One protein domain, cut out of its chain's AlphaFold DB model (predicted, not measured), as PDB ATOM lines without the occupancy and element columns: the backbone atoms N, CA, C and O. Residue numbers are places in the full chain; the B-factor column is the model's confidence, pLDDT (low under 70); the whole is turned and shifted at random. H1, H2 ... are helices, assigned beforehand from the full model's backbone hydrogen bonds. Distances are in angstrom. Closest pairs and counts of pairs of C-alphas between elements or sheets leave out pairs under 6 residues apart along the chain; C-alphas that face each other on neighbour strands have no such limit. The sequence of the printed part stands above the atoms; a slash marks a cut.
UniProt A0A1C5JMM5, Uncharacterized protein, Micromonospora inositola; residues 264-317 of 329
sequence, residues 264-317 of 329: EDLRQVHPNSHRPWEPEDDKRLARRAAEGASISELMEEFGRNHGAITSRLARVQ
ATOM      1  N   GLU A 264     218.412 135.879 169.658       62.22
ATOM      2  CA  GLU A 264     217.729 135.891 170.951       62.22
ATOM      3  C   GLU A 264     217.747 137.291 171.573       62.22
ATOM      4  O   GLU A 264     216.702 137.750 172.030       62.22
ATOM      5  N   ASP A 265     218.868 138.014 171.483       62.91
ATOM      6  CA  ASP A 265     218.970 139.400 171.965       62.91
ATOM      7  C   ASP A 265     217.989 140.318 171.220       62.91
ATOM      8  O   ASP A 265     217.276 141.118 171.825       62.91
ATOM      9  N   LEU A 266     217.851 140.140 169.901       56.31
ATOM     10  CA  LEU A 266     216.867 140.885 169.111       56.31
ATOM     11  C   LEU A 266     215.416 140.558 169.486       56.31
ATOM     12  O   LEU A 266     214.555 141.436 169.402       56.31
ATOM     13  N   ARG A 267     215.123 139.312 169.880       73.44
ATOM     14  CA  ARG A 267     213.770 138.884 170.278       73.44
ATOM     15  C   ARG A 267     213.364 139.385 171.661       73.44
ATOM     16  O   ARG A 267     212.171 139.528 171.907       73.44
ATOM     17  N   GLN A 268     214.320 139.702 172.536       61.66
ATOM     18  CA  GLN A 268     214.036 140.360 173.820       61.66
ATOM     19  C   GLN A 268     213.529 141.803 173.647       61.66
ATOM     20  O   GLN A 268     212.774 142.314 174.482       61.66
ATOM     21  N   VAL A 269     213.940 142.468 172.562       62.53
ATOM     22  CA  VAL A 269     213.503 143.831 172.228       62.53
ATOM     23  C   VAL A 269     212.261 143.804 171.341       62.53
ATOM     24  O   VAL A 269     211.287 144.496 171.617       62.53
ATOM     25  N   HIS A 270     212.263 142.959 170.310       72.75
ATOM     26  CA  HIS A 270     211.171 142.831 169.352       72.75
ATOM     27  C   HIS A 270     210.757 141.357 169.251       72.75
ATOM     28  O   HIS A 270     211.396 140.600 168.513       72.75
ATOM     29  N   PRO A 271     209.694 140.925 169.955       77.69
ATOM     30  CA  PRO A 271     209.321 139.511 170.081       77.69
ATOM     31  C   PRO A 271     209.134 138.783 168.749       77.69
ATOM     32  O   PRO A 271     209.370 137.577 168.646       77.69
ATOM     33  N   ASN A 272     208.741 139.517 167.706       81.94
ATOM     34  CA  ASN A 272     208.533 138.969 166.376       81.94
ATOM     35  C   ASN A 272     209.721 139.208 165.431       81.94
ATOM     36  O   ASN A 272     209.608 138.958 164.235       81.94
ATOM     37  N   SER A 273     210.884 139.647 165.917       70.75
ATOM     38  CA  SER A 273     212.078 139.829 165.084       70.75
ATOM     39  C   SER A 273     212.420 138.554 164.300       70.75
ATOM     40  O   SER A 273     212.405 137.442 164.833       70.75
ATOM     41  N   HIS A 274     212.693 138.721 163.002       70.56
ATOM     42  CA  HIS A 274     212.975 137.648 162.039       70.56
ATOM     43  C   HIS A 274     211.884 136.577 161.840       70.56
ATOM     44  O   HIS A 274     212.125 135.605 161.125       70.56
ATOM     45  N   ARG A 275     210.674 136.734 162.395       82.81
ATOM     46  CA  ARG A 275     209.538 135.873 162.024       82.81
ATOM     47  C   ARG A 275     209.029 136.216 160.613       82.81
ATOM     48  O   ARG A 275     209.162 137.368 160.193       82.81
ATOM     49  N   PRO A 276     208.435 135.280 159.860       86.75
ATOM     50  CA  PRO A 276     207.727 135.625 158.625       86.75
ATOM     51  C   PRO A 276     206.568 136.599 158.912       86.75
ATOM     52  O   PRO A 276     206.112 136.695 160.050       86.75
ATOM     53  N   TRP A 277     206.165 137.384 157.913       87.50
ATOM     54  CA  TRP A 277     204.960 138.220 157.970       87.50
ATOM     55  C   TRP A 277     203.769 137.387 157.514       87.50
ATOM     56  O   TRP A 277     203.832 136.812 156.424       87.50
ATOM     57  N   GLU A 278     202.707 137.330 158.311       91.38
ATOM     58  CA  GLU A 278     201.484 136.650 157.896       91.38
ATOM     59  C   GLU A 278     200.634 137.565 156.997       91.38
ATOM     60  O   GLU A 278     200.638 138.786 157.172       91.38
ATOM     61  N   PRO A 279     199.842 137.021 156.055       87.19
ATOM     62  CA  PRO A 279     198.964 137.837 155.212       87.19
ATOM     63  C   PRO A 279     197.967 138.696 156.006       87.19
ATOM     64  O   PRO A 279     197.523 139.740 155.534       87.19
ATOM     65  N   GLU A 280     197.596 138.257 157.209       89.38
ATOM     66  CA  GLU A 280     196.725 139.026 158.100       89.38
ATOM     67  C   GLU A 280     197.465 140.192 158.770       89.38
ATOM     68  O   GLU A 280     196.877 141.260 158.960       89.38
ATOM     69  N   ASP A 281     198.767 140.033 159.039       90.12
ATOM     70  CA  ASP A 281     199.615 141.119 159.528       90.12
ATOM     71  C   ASP A 281     199.704 142.233 158.486       90.12
ATOM     72  O   ASP A 281     199.604 143.403 158.838       90.12
ATOM     73  N   ASP A 282     199.808 141.890 157.199       91.31
ATOM     74  CA  ASP A 282     199.855 142.874 156.112       91.31
ATOM     75  C   ASP A 282     198.581 143.716 156.031       91.31
ATOM     76  O   ASP A 282     198.649 144.943 155.931       91.31
ATOM     77  N   LYS A 283     197.409 143.069 156.095       90.25
ATOM     78  CA  LYS A 283     196.116 143.771 156.070       90.25
ATOM     79  C   LYS A 283     195.971 144.689 157.273       90.25
ATOM     80  O   LYS A 283     195.507 145.820 157.139       90.25
ATOM     81  N   ARG A 284     196.355 144.197 158.450       93.12
ATOM     82  CA  ARG A 284     196.275 144.956 159.695       93.12
ATOM     83  C   ARG A 284     197.256 146.124 159.687       93.12
ATOM     84  O   ARG A 284     196.867 147.220 160.071       93.12
ATOM     85  N   LEU A 285     198.469 145.921 159.172       92.38
ATOM     86  CA  LEU A 285     199.496 146.950 159.042       92.38
ATOM     87  C   LEU A 285     199.044 148.056 158.080       92.38
ATOM     88  O   LEU A 285     199.136 149.235 158.413       92.38
ATOM     89  N   ALA A 286     198.496 147.684 156.919       89.94
ATOM     90  CA  ALA A 286     197.952 148.633 155.953       89.94
ATOM     91  C   ALA A 286     196.763 149.422 156.524       89.94
ATOM     92  O   ALA A 286     196.703 150.639 156.364       89.94
ATOM     93  N   ARG A 287     195.842 148.746 157.226       91.25
ATOM     94  CA  ARG A 287     194.688 149.392 157.866       91.25
ATOM     95  C   ARG A 287     195.123 150.399 158.930       91.25
ATOM     96  O   ARG A 287     194.690 151.540 158.877       91.25
ATOM     97  N   ARG A 288     196.000 150.002 159.856       91.88
ATOM     98  CA  ARG A 288     196.473 150.880 160.939       91.88
ATOM     99  C   ARG A 288     197.225 152.093 160.395       91.88
ATOM    100  O   ARG A 288     197.003 153.205 160.857       91.88
ATOM    101  N   ALA A 289     198.048 151.905 159.364       87.25
ATOM    102  CA  ALA A 289     198.709 153.023 158.701       87.25
ATOM    103  C   ALA A 289     197.714 153.972 158.004       87.25
ATOM    104  O   ALA A 289     197.890 155.185 158.060       87.25
ATOM    105  N   ALA A 290     196.647 153.445 157.392       84.00
ATOM    106  CA  ALA A 290     195.576 154.260 156.811       84.00
ATOM    107  C   ALA A 290     194.741 155.004 157.872       84.00
ATOM    108  O   ALA A 290     194.221 156.081 157.595       84.00
ATOM    109  N   GLU A 291     194.642 154.458 159.086       86.75
ATOM    110  CA  GLU A 291     194.060 155.118 160.265       86.75
ATOM    111  C   GLU A 291     194.985 156.191 160.872       86.75
ATOM    112  O   GLU A 291     194.593 156.865 161.821       86.75
ATOM    113  N   GLY A 292     196.197 156.370 160.333       87.12
ATOM    114  CA  GLY A 292     197.158 157.369 160.796       87.12
ATOM    115  C   GLY A 292     198.054 156.910 161.946       87.12
ATOM    116  O   GLY A 292     198.708 157.752 162.553       87.12
ATOM    117  N   ALA A 293     198.111 155.606 162.243       83.25
ATOM    118  CA  ALA A 293     199.007 155.082 163.272       83.25
ATOM    119  C   ALA A 293     200.475 155.405 162.946       83.25
ATOM    120  O   ALA A 293     200.952 155.175 161.828       83.25
ATOM    121  N   SER A 294     201.190 155.903 163.948       77.00
ATOM    122  CA  SER A 294     202.616 156.210 163.878       77.00
ATOM    123  C   SER A 294     203.458 154.937 163.745       77.00
ATOM    124  O   SER A 294     203.051 153.840 164.140       77.00
ATOM    125  N   ILE A 295     204.680 155.063 163.218       72.00
ATOM    126  CA  ILE A 295     205.603 153.922 163.114       72.00
ATOM    127  C   ILE A 295     205.886 153.311 164.492       72.00
ATOM    128  O   ILE A 295     205.954 152.088 164.600       72.00
ATOM    129  N   SER A 296     205.980 154.133 165.538       70.75
ATOM    130  CA  SER A 296     206.184 153.687 166.920       70.75
ATOM    131  C   SER A 296     205.038 152.803 167.421       70.75
ATOM    132  O   SER A 296     205.290 151.710 167.930       70.75
ATOM    133  N   GLU A 297     203.784 153.207 167.194       79.06
ATOM    134  CA  GLU A 297     202.614 152.387 167.538       79.06
ATOM    135  C   GLU A 297     202.611 151.062 166.769       79.06
ATOM    136  O   GLU A 297     202.306 150.010 167.328       79.06
ATOM    137  N   LEU A 298     203.006 151.081 165.493       83.19
ATOM    138  CA  LEU A 298     203.107 149.870 164.677       83.19
ATOM    139  C   LEU A 298     204.263 148.963 165.137       83.19
ATOM    140  O   LEU A 298     204.148 147.740 165.103       83.19
ATOM    141  N   MET A 299     205.382 149.517 165.600       85.69
ATOM    142  CA  MET A 299     206.482 148.727 166.161       85.69
ATOM    143  C   MET A 299     206.054 147.979 167.423       85.69
ATOM    144  O   MET A 299     206.366 146.790 167.559       85.69
ATOM    145  N   GLU A 300     205.325 148.651 168.315       82.44
ATOM    146  CA  GLU A 300     204.781 148.055 169.535       82.44
ATOM    147  C   GLU A 300     203.715 147.003 169.205       82.44
ATOM    148  O   GLU A 300     203.810 145.855 169.644       82.44
ATOM    149  N   GLU A 301     202.760 147.348 168.342       89.00
ATOM    150  CA  GLU A 301     201.629 146.494 167.981       89.00
ATOM    151  C   GLU A 301     202.053 145.193 167.270       89.00
ATOM    152  O   GLU A 301     201.450 144.132 167.471       89.00
ATOM    153  N   PHE A 302     203.090 145.259 166.434       88.44
ATOM    154  CA  PHE A 302     203.587 144.105 165.683       88.44
ATOM    155  C   PHE A 302     204.799 143.442 166.348       88.44
ATOM    156  O   PHE A 302     205.216 142.359 165.921       88.44
ATOM    157  N   GLY A 303     205.377 144.047 167.390       84.19
ATOM    158  CA  GLY A 303     206.581 143.553 168.058       84.19
ATOM    159  C   GLY A 303     207.768 143.422 167.100       84.19
ATOM    160  O   GLY A 303     208.492 142.420 167.144       84.19
ATOM    161  N   ARG A 304     207.928 144.386 166.185       83.44
ATOM    162  CA  ARG A 304     208.960 144.423 165.133       83.44
ATOM    163  C   ARG A 304     209.768 145.715 165.229       83.44
ATOM    164  O   ARG A 304     209.284 146.717 165.736       83.44
ATOM    165  N   ASN A 305     210.989 145.696 164.698       73.12
ATOM    166  CA  ASN A 305     211.817 146.898 164.628       73.12
ATOM    167  C   ASN A 305     211.345 147.871 163.530       73.12
ATOM    168  O   ASN A 305     210.653 147.483 162.584       73.12
ATOM    169  N   HIS A 306     211.793 149.122 163.639       78.44
ATOM    170  CA  HIS A 306     211.479 150.219 162.722       78.44
ATOM    171  C   HIS A 306     211.696 149.862 161.240       78.44
ATOM    172  O   HIS A 306     210.820 150.061 160.394       78.44
ATOM    173  N   GLY A 307     212.853 149.276 160.912       64.75
ATOM    174  CA  GLY A 307     213.201 148.902 159.537       64.75
ATOM    175  C   GLY A 307     212.268 147.842 158.939       64.75
ATOM    176  O   GLY A 307     211.923 147.903 157.761       64.75
ATOM    177  N   ALA A 308     211.818 146.880 159.749       75.75
ATOM    178  CA  ALA A 308     210.875 145.854 159.316       75.75
ATOM    179  C   ALA A 308     209.481 146.437 159.038       75.75
ATOM    180  O   ALA A 308     208.851 146.032 158.062       75.75
ATOM    181  N   ILE A 309     209.024 147.389 159.858       81.00
ATOM    182  CA  ILE A 309     207.738 148.079 159.681       81.00
ATOM    183  C   ILE A 309     207.760 148.951 158.425       81.00
ATOM    184  O   ILE A 309     206.932 148.765 157.535       81.00
ATOM    185  N   THR A 310     208.746 149.842 158.300       73.69
ATOM    186  CA  THR A 310     208.877 150.760 157.155       73.69
ATOM    187  C   THR A 310     209.024 150.017 155.827       73.69
ATOM    188  O   THR A 310     208.302 150.298 154.869       73.69
ATOM    189  N   SER A 311     209.887 148.994 155.778       75.19
ATOM    190  CA  SER A 311     210.047 148.156 154.586       75.19
ATOM    191  C   SER A 311     208.755 147.429 154.211       75.19
ATOM    192  O   SER A 311     208.477 147.249 153.022       75.19
ATOM    193  N   ARG A 312     207.955 147.000 155.197       89.75
ATOM    194  CA  ARG A 312     206.706 146.289 154.921       89.75
ATOM    195  C   ARG A 312     205.593 147.226 154.476       89.75
ATOM    196  O   ARG A 312     204.928 146.898 153.497       89.75
ATOM    197  N   LEU A 313     205.451 148.396 155.100       84.94
ATOM    198  CA  LEU A 313     204.502 149.440 154.697       84.94
ATOM    199  C   LEU A 313     204.669 149.822 153.225       84.94
ATOM    200  O   LEU A 313     203.686 149.838 152.490       84.94
ATOM    201  N   ALA A 314     205.913 149.994 152.768       80.75
ATOM    202  CA  ALA A 314     206.223 150.276 151.364       80.75
ATOM    203  C   ALA A 314     205.761 149.176 150.383       80.75
ATOM    204  O   ALA A 314     205.655 149.425 149.185       80.75
ATOM    205  N   ARG A 315     205.515 147.951 150.864       83.94
ATOM    206  CA  ARG A 315     205.036 146.820 150.050       83.94
ATOM    207  C   ARG A 315     203.523 146.626 150.122       83.94
ATOM    208  O   ARG A 315     202.965 146.079 149.177       83.94
ATOM    209  N   VAL A 316     202.886 147.006 151.233       83.06
ATOM    210  CA  VAL A 316     201.445 146.786 151.462       83.06
ATOM    211  C   VAL A 316     200.589 148.015 151.158       83.06
ATOM    212  O   VAL A 316     199.399 147.862 150.895       83.06
ATOM    213  N   GLN A 317     201.164 149.220 151.160       69.56
ATOM    214  CA  GLN A 317     200.456 150.423 150.734       69.56
ATOM    215  C   GLN A 317     200.557 150.606 149.212       69.56
ATOM    216  O   GLN A 317     201.652 150.494 148.653       69.56
TER     217      GLN A 317
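This is residues 264 to 317 of the 329 residues of an uncharacterized protein of Micromonospora inositola (UniProt A0A1C5JMM5). Three helices make the body of this domain: H2, the longest, and H3 run opposite ways, and H4 lies crosswise to both, reaching from H3 to H2. The short helix H1 is set away from these three at one end of the long axis, and the link of residues 270 to 278 leads from it to H2. The printed part has 54 residues with four named helices, in the order H1, H2, H3, H4, and no named strand, and its class is all helix. The whole is compact, with a radius of gyration of the C-alphas of 10.5 A, and elongated, spanning 32 by 20 by 15 A.

Start from H2, residues 279 to 290. It touches H4, residues 306 to 316, about perpendicular at 85 degrees; the closest C-alphas are those of Ala 286 and Val 316, 6.0 A apart. H2 only just touches H3, residues 295 to 302, with 3 pairs of C-alphas within 8 A, the closest being Leu 285 and Leu 298 at 7.3 A; they form a helical hairpin, at a shallow tilt of 29 degrees, opposite ways. H3 and H4 touch, about perpendicular at 86 degrees, with the C-alphas of Met 299 and His 306 closest at 6.2 A. H1, residues 264 to 269, is apart from H2, H3 and H4. In H2 and H3 every O i to N i+4 pair is within hydrogen-bond range; in H4 6 of 7 are, and in H1 1 of 2.

Find C-alpha 279 at (198.964, 137.837, 155.212); from there H2 runs 16.8 A to C-alpha 290. H4 covers 15.5 A and ends at C-alpha 316, at (201.445, 146.786, 151.462). H3 measures 10.3 A, and H1, 9.1 A, begins at C-alpha 264, at (217.729, 135.891, 170.951).

The C-alphas farthest apart, Glu 264 and Glu 291, are 32.3 A apart. The printed part has no cut; the links H2 to H3 and H3 to H4 are tight, and H1 to H2 is short. Mean pLDDT of the printed part is 80.5; look for values under 70 at residues 264 to 266, 268 to 269, 307 and 317.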